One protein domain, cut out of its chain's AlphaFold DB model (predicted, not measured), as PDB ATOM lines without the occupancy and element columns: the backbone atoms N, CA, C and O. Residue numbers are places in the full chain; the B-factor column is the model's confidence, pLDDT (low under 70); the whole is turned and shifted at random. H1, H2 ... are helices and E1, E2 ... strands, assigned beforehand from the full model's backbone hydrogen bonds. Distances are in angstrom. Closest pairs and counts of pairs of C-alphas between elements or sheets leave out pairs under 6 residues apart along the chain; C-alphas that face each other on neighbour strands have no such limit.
ATOM      1  N   VAL A   2      19.150 -20.259  -7.044       94.69
ATOM      2  CA  VAL A   2      19.738 -20.543  -8.380       94.69
ATOM      3  C   VAL A   2      19.133 -21.769  -9.079       94.69
ATOM      4  O   VAL A   2      18.809 -21.701 -10.261       94.69
ATOM      5  N   VAL A   3      18.969 -22.889  -8.364       95.81
ATOM      6  CA  VAL A   3      18.445 -24.140  -8.946       95.81
ATOM      7  C   VAL A   3      17.003 -23.972  -9.429       95.81
ATOM      8  O   VAL A   3      16.707 -24.338 -10.562       95.81
ATOM      9  N   GLY A   4      16.134 -23.351  -8.621       96.69
ATOM     10  CA  GLY A   4      14.744 -23.072  -9.002       96.69
ATOM     11  C   GLY A   4      14.648 -22.240 -10.282       96.69
ATOM     12  O   GLY A   4      13.946 -22.623 -11.213       96.69
ATOM     13  N   HIS A   5      15.451 -21.179 -10.397       96.50
ATOM     14  CA  HIS A   5      15.498 -20.365 -11.613       96.50
ATOM     15  C   HIS A   5      16.009 -21.144 -12.842       96.50
ATOM     16  O   HIS A   5      15.504 -20.958 -13.949       96.50
ATOM     17  N   LYS A   6      16.991 -22.041 -12.682       96.25
ATOM     18  CA  LYS A   6      17.461 -22.898 -13.787       96.25
ATOM     19  C   LYS A   6      16.367 -23.854 -14.271       96.25
ATOM     20  O   LYS A   6      16.155 -23.950 -15.477       96.25
ATOM     21  N   LEU A   7      15.653 -24.508 -13.350       97.00
ATOM     22  CA  LEU A   7      14.527 -25.389 -13.686       97.00
ATOM     23  C   LEU A   7      13.395 -24.616 -14.367       97.00
ATOM     24  O   LEU A   7      12.864 -25.075 -15.373       97.00
ATOM     25  N   TRP A   8      13.087 -23.414 -13.881       97.00
ATOM     26  CA  TRP A   8      12.101 -22.532 -14.504       97.00
ATOM     27  C   TRP A   8      12.484 -22.134 -15.937       97.00
ATOM     28  O   TRP A   8      11.639 -22.149 -16.825       97.00
ATOM     29  N   ASN A   9      13.761 -21.828 -16.203       96.06
ATOM     30  CA  ASN A   9      14.215 -21.551 -17.571       96.06
ATOM     31  C   ASN A   9      14.101 -22.790 -18.475       96.06
ATOM     32  O   ASN A   9      13.687 -22.660 -19.623       96.06
ATOM     33  N   LEU A  10      14.437 -23.984 -17.973       96.25
ATOM     34  CA  LEU A  10      14.259 -25.235 -18.722       96.25
ATOM     35  C   LEU A  10      12.778 -25.482 -19.055       96.25
ATOM     36  O   LEU A  10      12.460 -25.899 -20.171       96.25
ATOM     37  N   ALA A  11      11.887 -25.145 -18.117       96.50
ATOM     38  CA  ALA A  11      10.441 -25.290 -18.250       96.50
ATOM     39  C   ALA A  11       9.807 -24.396 -19.338       96.50
ATOM     40  O   ALA A  11       8.628 -24.541 -19.649       96.50
ATOM     41  N   ARG A  12      10.568 -23.471 -19.944       95.00
ATOM     42  CA  ARG A  12      10.102 -22.698 -21.108       95.00
ATOM     43  C   ARG A  12      10.037 -23.509 -22.393       95.00
ATOM     44  O   ARG A  12       9.226 -23.187 -23.248       95.00
ATOM     45  N   ASN A  13      10.842 -24.562 -22.500       96.69
ATOM     46  CA  ASN A  13      10.908 -25.401 -23.699       96.69
ATOM     47  C   ASN A  13      10.540 -26.869 -23.426       96.69
ATOM     48  O   ASN A  13      10.465 -27.660 -24.359       96.69
ATOM     49  N   HIS A  14      10.342 -27.246 -22.161       97.12
ATOM     50  CA  HIS A  14      10.034 -28.614 -21.744       97.12
ATOM     51  C   HIS A  14       9.030 -28.607 -20.594       97.12
ATOM     52  O   HIS A  14       8.978 -27.658 -19.818       97.12
ATOM     53  N   GLN A  15       8.288 -29.698 -20.416       97.25
ATOM     54  CA  GLN A  15       7.547 -29.912 -19.178       97.25
ATOM     55  C   GLN A  15       8.490 -30.481 -18.113       97.25
ATOM     56  O   GLN A  15       9.083 -31.542 -18.301       97.25
ATOM     57  N   VAL A  16       8.629 -29.777 -16.990       97.25
ATOM     58  CA  VAL A  16       9.482 -30.192 -15.871       97.25
ATOM     59  C   VAL A  16       8.605 -30.522 -14.671       97.25
ATOM     60  O   VAL A  16       7.938 -29.645 -14.127       97.25
ATOM     61  N   PHE A  17       8.641 -31.778 -14.227       97.38
ATOM     62  CA  PHE A  17       8.078 -32.190 -12.943       97.38
ATOM     63  C   PHE A  17       9.185 -32.201 -11.892       97.38
ATOM     64  O   PHE A  17      10.252 -32.775 -12.110       97.38
ATOM     65  N   CYS A  18       8.939 -31.574 -10.744       97.31
ATOM     66  CA  CYS A  18       9.874 -31.569  -9.628       97.31
ATOM     67  C   CYS A  18       9.135 -31.897  -8.333       97.31
ATOM     68  O   CYS A  18       8.160 -31.234  -7.988       97.31
ATOM     69  N   VAL A  19       9.622 -32.909  -7.618       97.44
ATOM     70  CA  VAL A  19       9.204 -33.211  -6.248       97.44
ATOM     71  C   VAL A  19      10.252 -32.614  -5.320       97.44
ATOM     72  O   VAL A  19      11.439 -32.913  -5.450       97.44
ATOM     73  N   THR A  20       9.839 -31.739  -4.407       97.19
ATOM     74  CA  THR A  20      10.769 -31.034  -3.525       97.19
ATOM     75  C   THR A  20      10.155 -30.761  -2.162       97.19
ATOM     76  O   THR A  20       8.949 -30.593  -2.037       97.19
ATOM     77  N   HIS A  21      11.018 -30.682  -1.155       96.50
ATOM     78  CA  HIS A  21      10.705 -30.187   0.184       96.50
ATOM     79  C   HIS A  21      11.303 -28.788   0.420       96.50
ATOM     80  O   HIS A  21      11.213 -28.256   1.519       96.50
ATOM     81  N   LEU A  22      11.942 -28.188  -0.595       97.69
ATOM     82  CA  LEU A  22      12.594 -26.887  -0.476       97.69
ATOM     83  C   LEU A  22      11.655 -25.767  -0.954       97.69
ATOM     84  O   LEU A  22      11.368 -25.691  -2.158       97.69
ATOM     85  N   PRO A  23      11.220 -24.846  -0.072       97.38
ATOM     86  CA  PRO A  23      10.274 -23.794  -0.443       97.38
ATOM     87  C   PRO A  23      10.857 -22.840  -1.493       97.38
ATOM     88  O   PRO A  23      10.158 -22.404  -2.407       97.38
ATOM     89  N   GLN A  24      12.169 -22.586  -1.449       96.75
ATOM     90  CA  GLN A  24      12.857 -21.722  -2.414       96.75
ATOM     91  C   GLN A  24      12.908 -22.317  -3.826       96.75
ATOM     92  O   GLN A  24      13.230 -21.596  -4.767       96.75
ATOM     93  N   LEU A  25      12.667 -23.623  -3.984       97.75
ATOM     94  CA  LEU A  25      12.543 -24.269  -5.290       97.75
ATOM     95  C   LEU A  25      11.075 -24.322  -5.716       97.75
ATOM     96  O   LEU A  25      10.759 -23.917  -6.833       97.75
ATOM     97  N   ALA A  26      10.180 -24.742  -4.817       97.94
ATOM     98  CA  ALA A  26       8.741 -24.819  -5.077       97.94
ATOM     99  C   ALA A  26       8.124 -23.462  -5.479       97.94
ATOM    100  O   ALA A  26       7.200 -23.395  -6.295       97.94
ATOM    101  N   ALA A  27       8.670 -22.349  -4.981       97.94
ATOM    102  CA  ALA A  27       8.247 -21.003  -5.363       97.94
ATOM    103  C   ALA A  27       8.437 -20.674  -6.858       97.94
ATOM    104  O   ALA A  27       7.703 -19.844  -7.384       97.94
ATOM    105  N   PHE A  28       9.351 -21.352  -7.562       97.94
ATOM    106  CA  PHE A  28       9.561 -21.166  -9.004       97.94
ATOM    107  C   PHE A  28       8.600 -21.977  -9.880       97.94
ATOM    108  O   PHE A  28       8.574 -21.767 -11.088       97.94
ATOM    109  N   GLY A  29       7.825 -22.911  -9.319       96.81
ATOM    110  CA  GLY A  29       6.884 -23.707 -10.107       96.81
ATOM    111  C   GLY A  29       5.763 -22.846 -10.693       96.81
ATOM    112  O   GLY A  29       5.145 -22.058  -9.973       96.81
ATOM    113  N   ASP A  30       5.454 -23.009 -11.979       96.56
ATOM    114  CA  ASP A  30       4.275 -22.359 -12.575       96.56
ATOM    115  C   ASP A  30       2.985 -22.910 -11.943       96.56
ATOM    116  O   ASP A  30       2.058 -22.163 -11.633       96.56
ATOM    117  N   HIS A  31       2.994 -24.208 -11.632       97.31
ATOM    118  CA  HIS A  31       1.985 -24.894 -10.835       97.31
ATOM    119  C   HIS A  31       2.635 -25.509  -9.595       97.31
ATOM    120  O   HIS A  31       3.737 -26.053  -9.669       97.31
ATOM    121  N   HIS A  32       1.942 -25.439  -8.460       98.12
ATOM    122  CA  HIS A  32       2.360 -26.073  -7.216       98.12
ATOM    123  C   HIS A  32       1.277 -27.073  -6.819       98.12
ATOM    124  O   HIS A  32       0.113 -26.697  -6.732       98.12
ATOM    125  N   TYR A  33       1.651 -28.333  -6.617       98.31
ATOM    126  CA  TYR A  33       0.757 -29.373  -6.121       98.31
ATOM    127  C   TYR A  33       1.254 -29.871  -4.772       98.31
ATOM    128  O   TYR A  33       2.435 -30.190  -4.635       98.31
ATOM    129  N   GLN A  34       0.348 -29.969  -3.807       97.69
ATOM    130  CA  GLN A  34       0.610 -30.599  -2.522       97.69
ATOM    131  C   GLN A  34       0.261 -32.080  -2.610       97.69
ATOM    132  O   GLN A  34      -0.774 -32.448  -3.169       97.69
ATOM    133  N   VAL A  35       1.117 -32.931  -2.045       96.81
ATOM    134  CA  VAL A  35       0.878 -34.373  -1.938       96.81
ATOM    135  C   VAL A  35       0.730 -34.725  -0.468       96.81
ATOM    136  O   VAL A  35       1.684 -34.609   0.297       96.81
ATOM    137  N   GLN A  36      -0.453 -35.191  -0.078       95.38
ATOM    138  CA  GLN A  36      -0.762 -35.537   1.306       95.38
ATOM    139  C   GLN A  36      -1.310 -36.959   1.438       95.38
ATOM    140  O   GLN A  36      -1.888 -37.529   0.507       95.38
ATOM    141  N   LYS A  37      -1.109 -37.552   2.617       96.00
ATOM    142  CA  LYS A  37      -1.706 -38.839   2.980       96.00
ATOM    143  C   LYS A  37      -3.081 -38.591   3.590       96.00
ATOM    144  O   LYS A  37      -3.201 -37.806   4.523       96.00
ATOM    145  N   LEU A  38      -4.089 -39.304   3.106       95.19
ATOM    146  CA  LEU A  38      -5.440 -39.320   3.657       95.19
ATOM    147  C   LEU A  38      -5.741 -40.730   4.165       95.19
ATOM    148  O   LEU A  38      -5.564 -41.693   3.425       95.19
ATOM    149  N   ILE A  39      -6.192 -40.875   5.409       94.88
ATOM    150  CA  ILE A  39      -6.637 -42.173   5.931       94.88
ATOM    151  C   ILE A  39      -8.153 -42.257   5.755       94.88
ATOM    152  O   ILE A  39      -8.887 -41.483   6.362       94.88
ATOM    153  N   GLN A  40      -8.612 -43.206   4.944       93.50
ATOM    154  CA  GLN A  40     -10.026 -43.486   4.708       93.50
ATOM    155  C   GLN A  40     -10.261 -44.992   4.837       93.50
ATOM    156  O   GLN A  40      -9.507 -45.782   4.277       93.50
ATOM    157  N   ASP A  41     -11.268 -45.400   5.611       93.06
ATOM    158  CA  ASP A  41     -11.621 -46.815   5.817       93.06
ATOM    159  C   ASP A  41     -10.425 -47.698   6.227       93.06
ATOM    160  O   ASP A  41     -10.230 -48.808   5.732       93.06
ATOM    161  N   LYS A  42      -9.580 -47.179   7.134       93.94
ATOM    162  CA  LYS A  42      -8.318 -47.800   7.594       93.94
ATOM    163  C   LYS A  42      -7.273 -48.031   6.489       93.94
ATOM    164  O   LYS A  42      -6.288 -48.731   6.718       93.94
ATOM    165  N   ARG A  43      -7.442 -47.428   5.310       94.56
ATOM    166  CA  ARG A  43      -6.470 -47.437   4.212       94.56
ATOM    167  C   ARG A  43      -5.841 -46.060   4.046       94.56
ATOM    168  O   ARG A  43      -6.524 -45.042   4.092       94.56
ATOM    169  N   THR A  44      -4.534 -46.038   3.809       95.50
ATOM    170  CA  THR A  44      -3.817 -44.814   3.442       95.50
ATOM    171  C   THR A  44      -3.955 -44.586   1.942       95.50
ATOM    172  O   THR A  44      -3.514 -45.409   1.142       95.50
ATOM    173  N   LEU A  45      -4.554 -43.461   1.573       95.94
ATOM    174  CA  LEU A  45      -4.663 -42.950   0.215       95.94
ATOM    175  C   LEU A  45      -3.704 -41.772   0.029       95.94
ATOM    176  O   LEU A  45      -3.383 -41.053   0.977       95.94
ATOM    177  N   THR A  46      -3.259 -41.559  -1.205       96.31
ATOM    178  CA  THR A  46      -2.495 -40.370  -1.591       96.31
ATOM    179  C   THR A  46      -3.435 -39.391  -2.273       96.31
ATOM    180  O   THR A  46      -4.085 -39.740  -3.256       96.31
ATOM    181  N   ARG A  47      -3.495 -38.163  -1.761       95.88
ATOM    182  CA  ARG A  47      -4.258 -37.062  -2.344       95.88
ATOM    183  C   ARG A  47      -3.289 -36.025  -2.897       95.88
ATOM    184  O   ARG A  47      -2.322 -35.669  -2.227       95.88
ATOM    185  N   VAL A  48      -3.554 -35.565  -4.116       97.06
ATOM    186  CA  VAL A  48      -2.774 -34.527  -4.794       97.06
ATOM    187  C   VAL A  48      -3.700 -33.364  -5.104       97.06
ATOM    188  O   VAL A  48      -4.742 -33.574  -5.723       97.06
ATOM    189  N   GLU A  49      -3.344 -32.157  -4.674       96.94
ATOM    190  CA  GLU A  49      -4.185 -30.969  -4.848       96.94
ATOM    191  C   GLU A  49      -3.371 -29.788  -5.380       96.94
ATOM    192  O   GLU A  49      -2.265 -29.548  -4.891       96.94
ATOM    193  N   PRO A  50      -3.878 -29.044  -6.380       98.00
ATOM    194  CA  PRO A  50      -3.231 -27.822  -6.827       98.00
ATOM    195  C   PRO A  50      -3.368 -26.729  -5.765       98.00
ATOM    196  O   PRO A  50      -4.443 -26.512  -5.209       98.00
ATOM    197  N   LEU A  51      -2.287 -25.989  -5.540       97.94
ATOM    198  CA  LEU A  51      -2.237 -24.837  -4.656       97.94
ATOM    199  C   LEU A  51      -2.017 -23.551  -5.455       97.94
ATOM    200  O   LEU A  51      -1.094 -23.436  -6.268       97.94
ATOM    201  N   ALA A  52      -2.834 -22.544  -5.162       96.31
ATOM    202  CA  ALA A  52      -2.735 -21.199  -5.716       96.31
ATOM    203  C   ALA A  52      -3.016 -20.160  -4.625       96.31
ATOM    204  O   ALA A  52      -3.611 -20.491  -3.605       96.31
ATOM    205  N   GLY A  53      -2.587 -18.913  -4.839       96.31
ATOM    206  CA  GLY A  53      -2.845 -17.809  -3.910       96.31
ATOM    207  C   GLY A  53      -2.355 -18.087  -2.486       96.31
ATOM    208  O   GLY A  53      -1.217 -18.512  -2.280       96.31
ATOM    209  N   GLU A  54      -3.227 -17.841  -1.513       96.94
ATOM    210  CA  GLU A  54      -2.943 -18.005  -0.088       96.94
ATOM    211  C   GLU A  54      -2.592 -19.454   0.311       96.94
ATOM    212  O   GLU A  54      -1.545 -19.623   0.936       96.94
ATOM    213  N   PRO A  55      -3.323 -20.510  -0.114       97.69
ATOM    214  CA  PRO A  55      -2.914 -21.897   0.126       97.69
ATOM    215  C   PRO A  55      -1.475 -22.216  -0.299       97.69
ATOM    216  O   PRO A  55      -0.756 -22.921   0.404       97.69
ATOM    217  N   ARG A  56      -1.019 -21.660  -1.430       98.12
ATOM    218  CA  ARG A  56       0.366 -21.836  -1.896       98.12
ATOM    219  C   ARG A  56       1.370 -21.150  -0.970       98.12
ATOM    220  O   ARG A  56       2.447 -21.692  -0.747       98.12
ATOM    221  N   MET A  57       1.049 -19.959  -0.471       98.00
ATOM    222  CA  MET A  57       1.901 -19.232   0.474       98.00
ATOM    223  C   MET A  57       1.970 -19.959   1.823       98.00
ATOM    224  O   MET A  57       3.064 -20.127   2.360       98.00
ATOM    225  N   LEU A  58       0.836 -20.474   2.305       98.12
ATOM    226  CA  LEU A  58       0.760 -21.260   3.533       98.12
ATOM    227  C   LEU A  58       1.591 -22.547   3.444       98.12
ATOM    228  O   LEU A  58       2.331 -22.848   4.374       98.12
ATOM    229  N   GLU A  59       1.531 -23.271   2.323       98.12
ATOM    230  CA  GLU A  59       2.362 -24.464   2.111       98.12
ATOM    231  C   GLU A  59       3.854 -24.129   2.154       98.12
ATOM    232  O   GLU A  59       4.632 -24.808   2.816       98.12
ATOM    233  N   LEU A  60       4.275 -23.039   1.507       98.25
ATOM    234  CA  LEU A  60       5.676 -22.617   1.554       98.25
ATOM    235  C   LEU A  60       6.117 -22.235   2.973       98.25
ATOM    236  O   LEU A  60       7.264 -22.498   3.332       98.25
ATOM    237  N   ALA A  61       5.225 -21.658   3.783       98.50
ATOM    238  CA  ALA A  61       5.488 -21.407   5.197       98.50
ATOM    239  C   ALA A  61       5.616 -22.719   5.988       98.50
ATOM    240  O   ALA A  61       6.562 -22.859   6.759       98.50
ATOM    241  N   GLN A  62       4.742 -23.702   5.742       97.69
ATOM    242  CA  GLN A  62       4.830 -25.038   6.348       97.69
ATOM    243  C   GLN A  62       6.129 -25.768   5.974       97.69
ATOM    244  O   GLN A  62       6.741 -26.425   6.812       97.69
ATOM    245  N   MET A  63       6.602 -25.618   4.734       97.56
ATOM    246  CA  MET A  63       7.885 -26.174   4.286       97.56
ATOM    247  C   MET A  63       9.097 -25.524   4.977       97.56
ATOM    248  O   MET A  63      10.160 -26.139   5.042       97.56
ATOM    249  N   LEU A  64       8.970 -24.282   5.471       97.75
ATOM    250  CA  LEU A  64      10.013 -23.607   6.258       97.75
ATOM    251  C   LEU A  64      10.029 -24.066   7.724       97.75
ATOM    252  O   LEU A  64      11.077 -23.992   8.363       97.75
ATOM    253  N   GLY A  65       8.889 -24.514   8.253       96.19
ATOM    254  CA  GLY A  65       8.728 -24.934   9.642       96.19
ATOM    255  C   GLY A  65       7.303 -24.713  10.147       96.19
ATOM    256  O   GLY A  65       6.351 -24.648   9.373       96.19
ATOM    257  N   GLU A  66       7.148 -24.587  11.465       96.25
ATOM    258  CA  GLU A  66       5.848 -24.284  12.069       96.25
ATOM    259  C   GLU A  66       5.289 -22.948  11.547       96.25
ATOM    260  O   GLU A  66       6.010 -21.953  11.389       96.25
ATOM    261  N   VAL A  67       3.988 -22.926  11.252       97.38
ATOM    262  CA  VAL A  67       3.329 -21.728  10.732       97.38
ATOM    263  C   VAL A  67       3.293 -20.664  11.824       97.38
ATOM    264  O   VAL A  67       2.716 -20.852  12.889       97.38
ATOM    265  N   SER A  68       3.904 -19.526  11.530       98.12
ATOM    266  CA  SER A  68       3.982 -18.349  12.386       98.12
ATOM    267  C   SER A  68       4.036 -17.103  11.509       98.12
ATOM    268  O   SER A  68       4.270 -17.186  10.303       98.12
ATOM    269  N   GLU A  69       3.887 -15.920  12.102       97.88
ATOM    270  CA  GLU A  69       4.052 -14.664  11.360       97.88
ATOM    271  C   GLU A  69       5.427 -14.563  10.679       97.88
ATOM    272  O   GLU A  69       5.538 -14.029   9.573       97.88
ATOM    273  N   GLY A  70       6.471 -15.110  11.313       98.38
ATOM    274  CA  GLY A  70       7.822 -15.144  10.757       98.38
ATOM    275  C   GLY A  70       7.918 -16.025   9.513       98.38
ATOM    276  O   GLY A  70       8.410 -15.573   8.480       98.38
ATOM    277  N   THR A  71       7.405 -17.257   9.574       98.38
ATOM    278  CA  THR A  71       7.458 -18.181   8.428       98.38
ATOM    279  C   THR A  71       6.543 -17.738   7.288       98.38
ATOM    280  O   THR A  71       6.937 -17.859   6.128       98.38
ATOM    281  N   LEU A  72       5.388 -17.132   7.584       98.50
ATOM    282  CA  LEU A  72       4.517 -16.517   6.575       98.50
ATOM    283  C   LEU A  72       5.209 -15.344   5.866       98.50
ATOM    284  O   LEU A  72       5.161 -15.253   4.638       98.50
ATOM    285  N   ARG A  73       5.908 -14.477   6.612       98.50
ATOM    286  CA  ARG A  73       6.687 -13.371   6.033       98.50
ATOM    287  C   ARG A  73       7.790 -13.888   5.115       98.50
ATOM    288  O   ARG A  73       7.872 -13.461   3.966       98.50
ATOM    289  N   SER A  74       8.585 -14.850   5.578       98.38
ATOM    290  CA  SER A  74       9.643 -15.451   4.760       98.38
ATOM    291  C   SER A  74       9.092 -16.168   3.521       98.38
ATOM    292  O   SER A  74       9.670 -16.058   2.443       98.38
ATOM    293  N   ALA A  75       7.958 -16.867   3.631       98.50
ATOM    294  CA  ALA A  75       7.299 -17.492   2.484       98.50
ATOM    295  C   ALA A  75       6.828 -16.453   1.455       98.50
ATOM    296  O   ALA A  75       6.991 -16.655   0.247       98.50
ATOM    297  N   HIS A  76       6.286 -15.326   1.926       98.31
ATOM    298  CA  HIS A  76       5.895 -14.210   1.073       98.31
ATOM    299  C   HIS A  76       7.097 -13.619   0.323       98.31
ATOM    300  O   HIS A  76       7.039 -13.471  -0.897       98.31
ATOM    301  N   GLU A  77       8.206 -13.359   1.020       98.19
ATOM    302  CA  GLU A  77       9.454 -12.865   0.422       98.19
ATOM    303  C   GLU A  77      10.004 -13.838  -0.632       98.19
ATOM    304  O   GLU A  77      10.356 -13.427  -1.737       98.19
ATOM    305  N   ILE A  78      10.010 -15.145  -0.342       98.00
ATOM    306  CA  ILE A  78      10.438 -16.182  -1.293       98.00
ATOM    307  C   ILE A  78       9.572 -16.160  -2.563       98.00
ATOM    308  O   ILE A  78      10.110 -16.232  -3.672       98.00
ATOM    309  N   LEU A  79       8.244 -16.063  -2.424       97.25
ATOM    310  CA  LEU A  79       7.329 -15.977  -3.567       97.25
ATOM    311  C   LEU A  79       7.569 -14.716  -4.394       97.25
ATOM    312  O   LEU A  79       7.626 -14.803  -5.620       97.25
ATOM    313  N   GLN A  80       7.723 -13.563  -3.743       97.19
ATOM    314  CA  GLN A  80       7.989 -12.298  -4.426       97.19
ATOM    315  C   GLN A  80       9.310 -12.344  -5.195       97.19
ATOM    316  O   GLN A  80       9.334 -12.042  -6.388       97.19
ATOM    317  N   MET A  81      10.387 -12.814  -4.563       96.62
ATOM    318  CA  MET A  81      11.687 -12.950  -5.220       96.62
ATOM    319  C   MET A  81      11.634 -13.910  -6.414       96.62
ATOM    320  O   MET A  81      12.200 -13.627  -7.472       96.62
ATOM    321  N   ALA A  82      10.939 -15.046  -6.281       97.06
ATOM    322  CA  ALA A  82      10.746 -15.972  -7.393       97.06
ATOM    323  C   ALA A  82       9.959 -15.313  -8.539       97.06
ATOM    324  O   ALA A  82      10.328 -15.461  -9.704       97.06
ATOM    325  N   GLN A  83       8.921 -14.530  -8.239       94.94
ATOM    326  CA  GLN A  83       8.182 -13.768  -9.248       94.94
ATOM    327  C   GLN A  83       9.068 -12.727  -9.939       94.94
ATOM    328  O   GLN A  83       9.038 -12.608 -11.158       94.94
ATOM    329  N   GLU A  84       9.892 -11.988  -9.203       95.69
ATOM    330  CA  GLU A  84      10.808 -10.993  -9.773       95.69
ATOM    331  C   GLU A  84      11.830 -11.609 -10.723       95.69
ATOM    332  O   GLU A  84      11.992 -11.133 -11.847       95.69
ATOM    333  N   LEU A  85      12.438 -12.726 -10.326       94.69
ATOM    334  CA  LEU A  85      13.389 -13.466 -11.158       94.69
ATOM    335  C   LEU A  85      12.750 -14.066 -12.419       94.69
ATOM    336  O   LEU A  85      13.458 -14.423 -13.358       94.69
ATOM    337  N   THR A  86      11.421 -14.170 -12.459       93.50
ATOM    338  CA  THR A  86      10.666 -14.777 -13.563       93.50
ATOM    339  C   THR A  86       9.884 -13.761 -14.409       93.50
ATOM    340  O   THR A  86       9.474 -14.084 -15.527       93.50
TER     341      THR A  86
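AT A GLANCE: This is residues 2 to 86 of the 91 residues of the protein "DNA repair protein RecN" of Flavobacteriales bacterium (UniProt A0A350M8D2). A long two-stranded antiparallel hairpin, E1 and E2, reaches out as an arm from a small head of four helices, where short H2 sits among H1, H3 and H4. The printed part has 85 residues, with H1, H2, E1, E2, H3 and H4 in that order, class mixed. It is only just compact, close to loose, radius of gyration of the C-alphas 14.1 A, and flat, spanning 45 by 35 by 19 A.

HOW THE PARTS SIT: H1, residues 2 to 10, touches H2, residues 23 to 26; their closest C-alphas, Gly 4 and Leu 25, are 4.5 A apart. E1, residues 32 to 40, and E2, residues 43 to 51, form a hairpin at 155 degrees; N 34 and O 49, 2.9 A apart, are within hydrogen-bond range. H3, residues 53 to 64, touches H4, residues 69 to 86, through H4's residues 71 to 79 alone, closest C-alphas Ala 61 and Thr 71, 5.0 A. Their tilt is 68 degrees, steep, only just short of about perpendicular, opposite ways. Every O i to N i+4 pair is within hydrogen-bond range in H1, H3 and H4; H2 is too short for one.

IN THESE COORDINATES: H1 begins at C-alpha 2 (19.738, -20.543, -8.380). E1 measures 24.5 A, E2 24.6 A and H4 25.8 A, ending at C-alpha 86 (10.666, -14.777, -13.563).

THE WHOLE: The farthest C-alphas, Asp 41 and Glu 84, are 45.0 A apart. The printed part has no cut; the H1 to H2 link, residues 11 to 22, is long. No printed residue is under pLDDT 70.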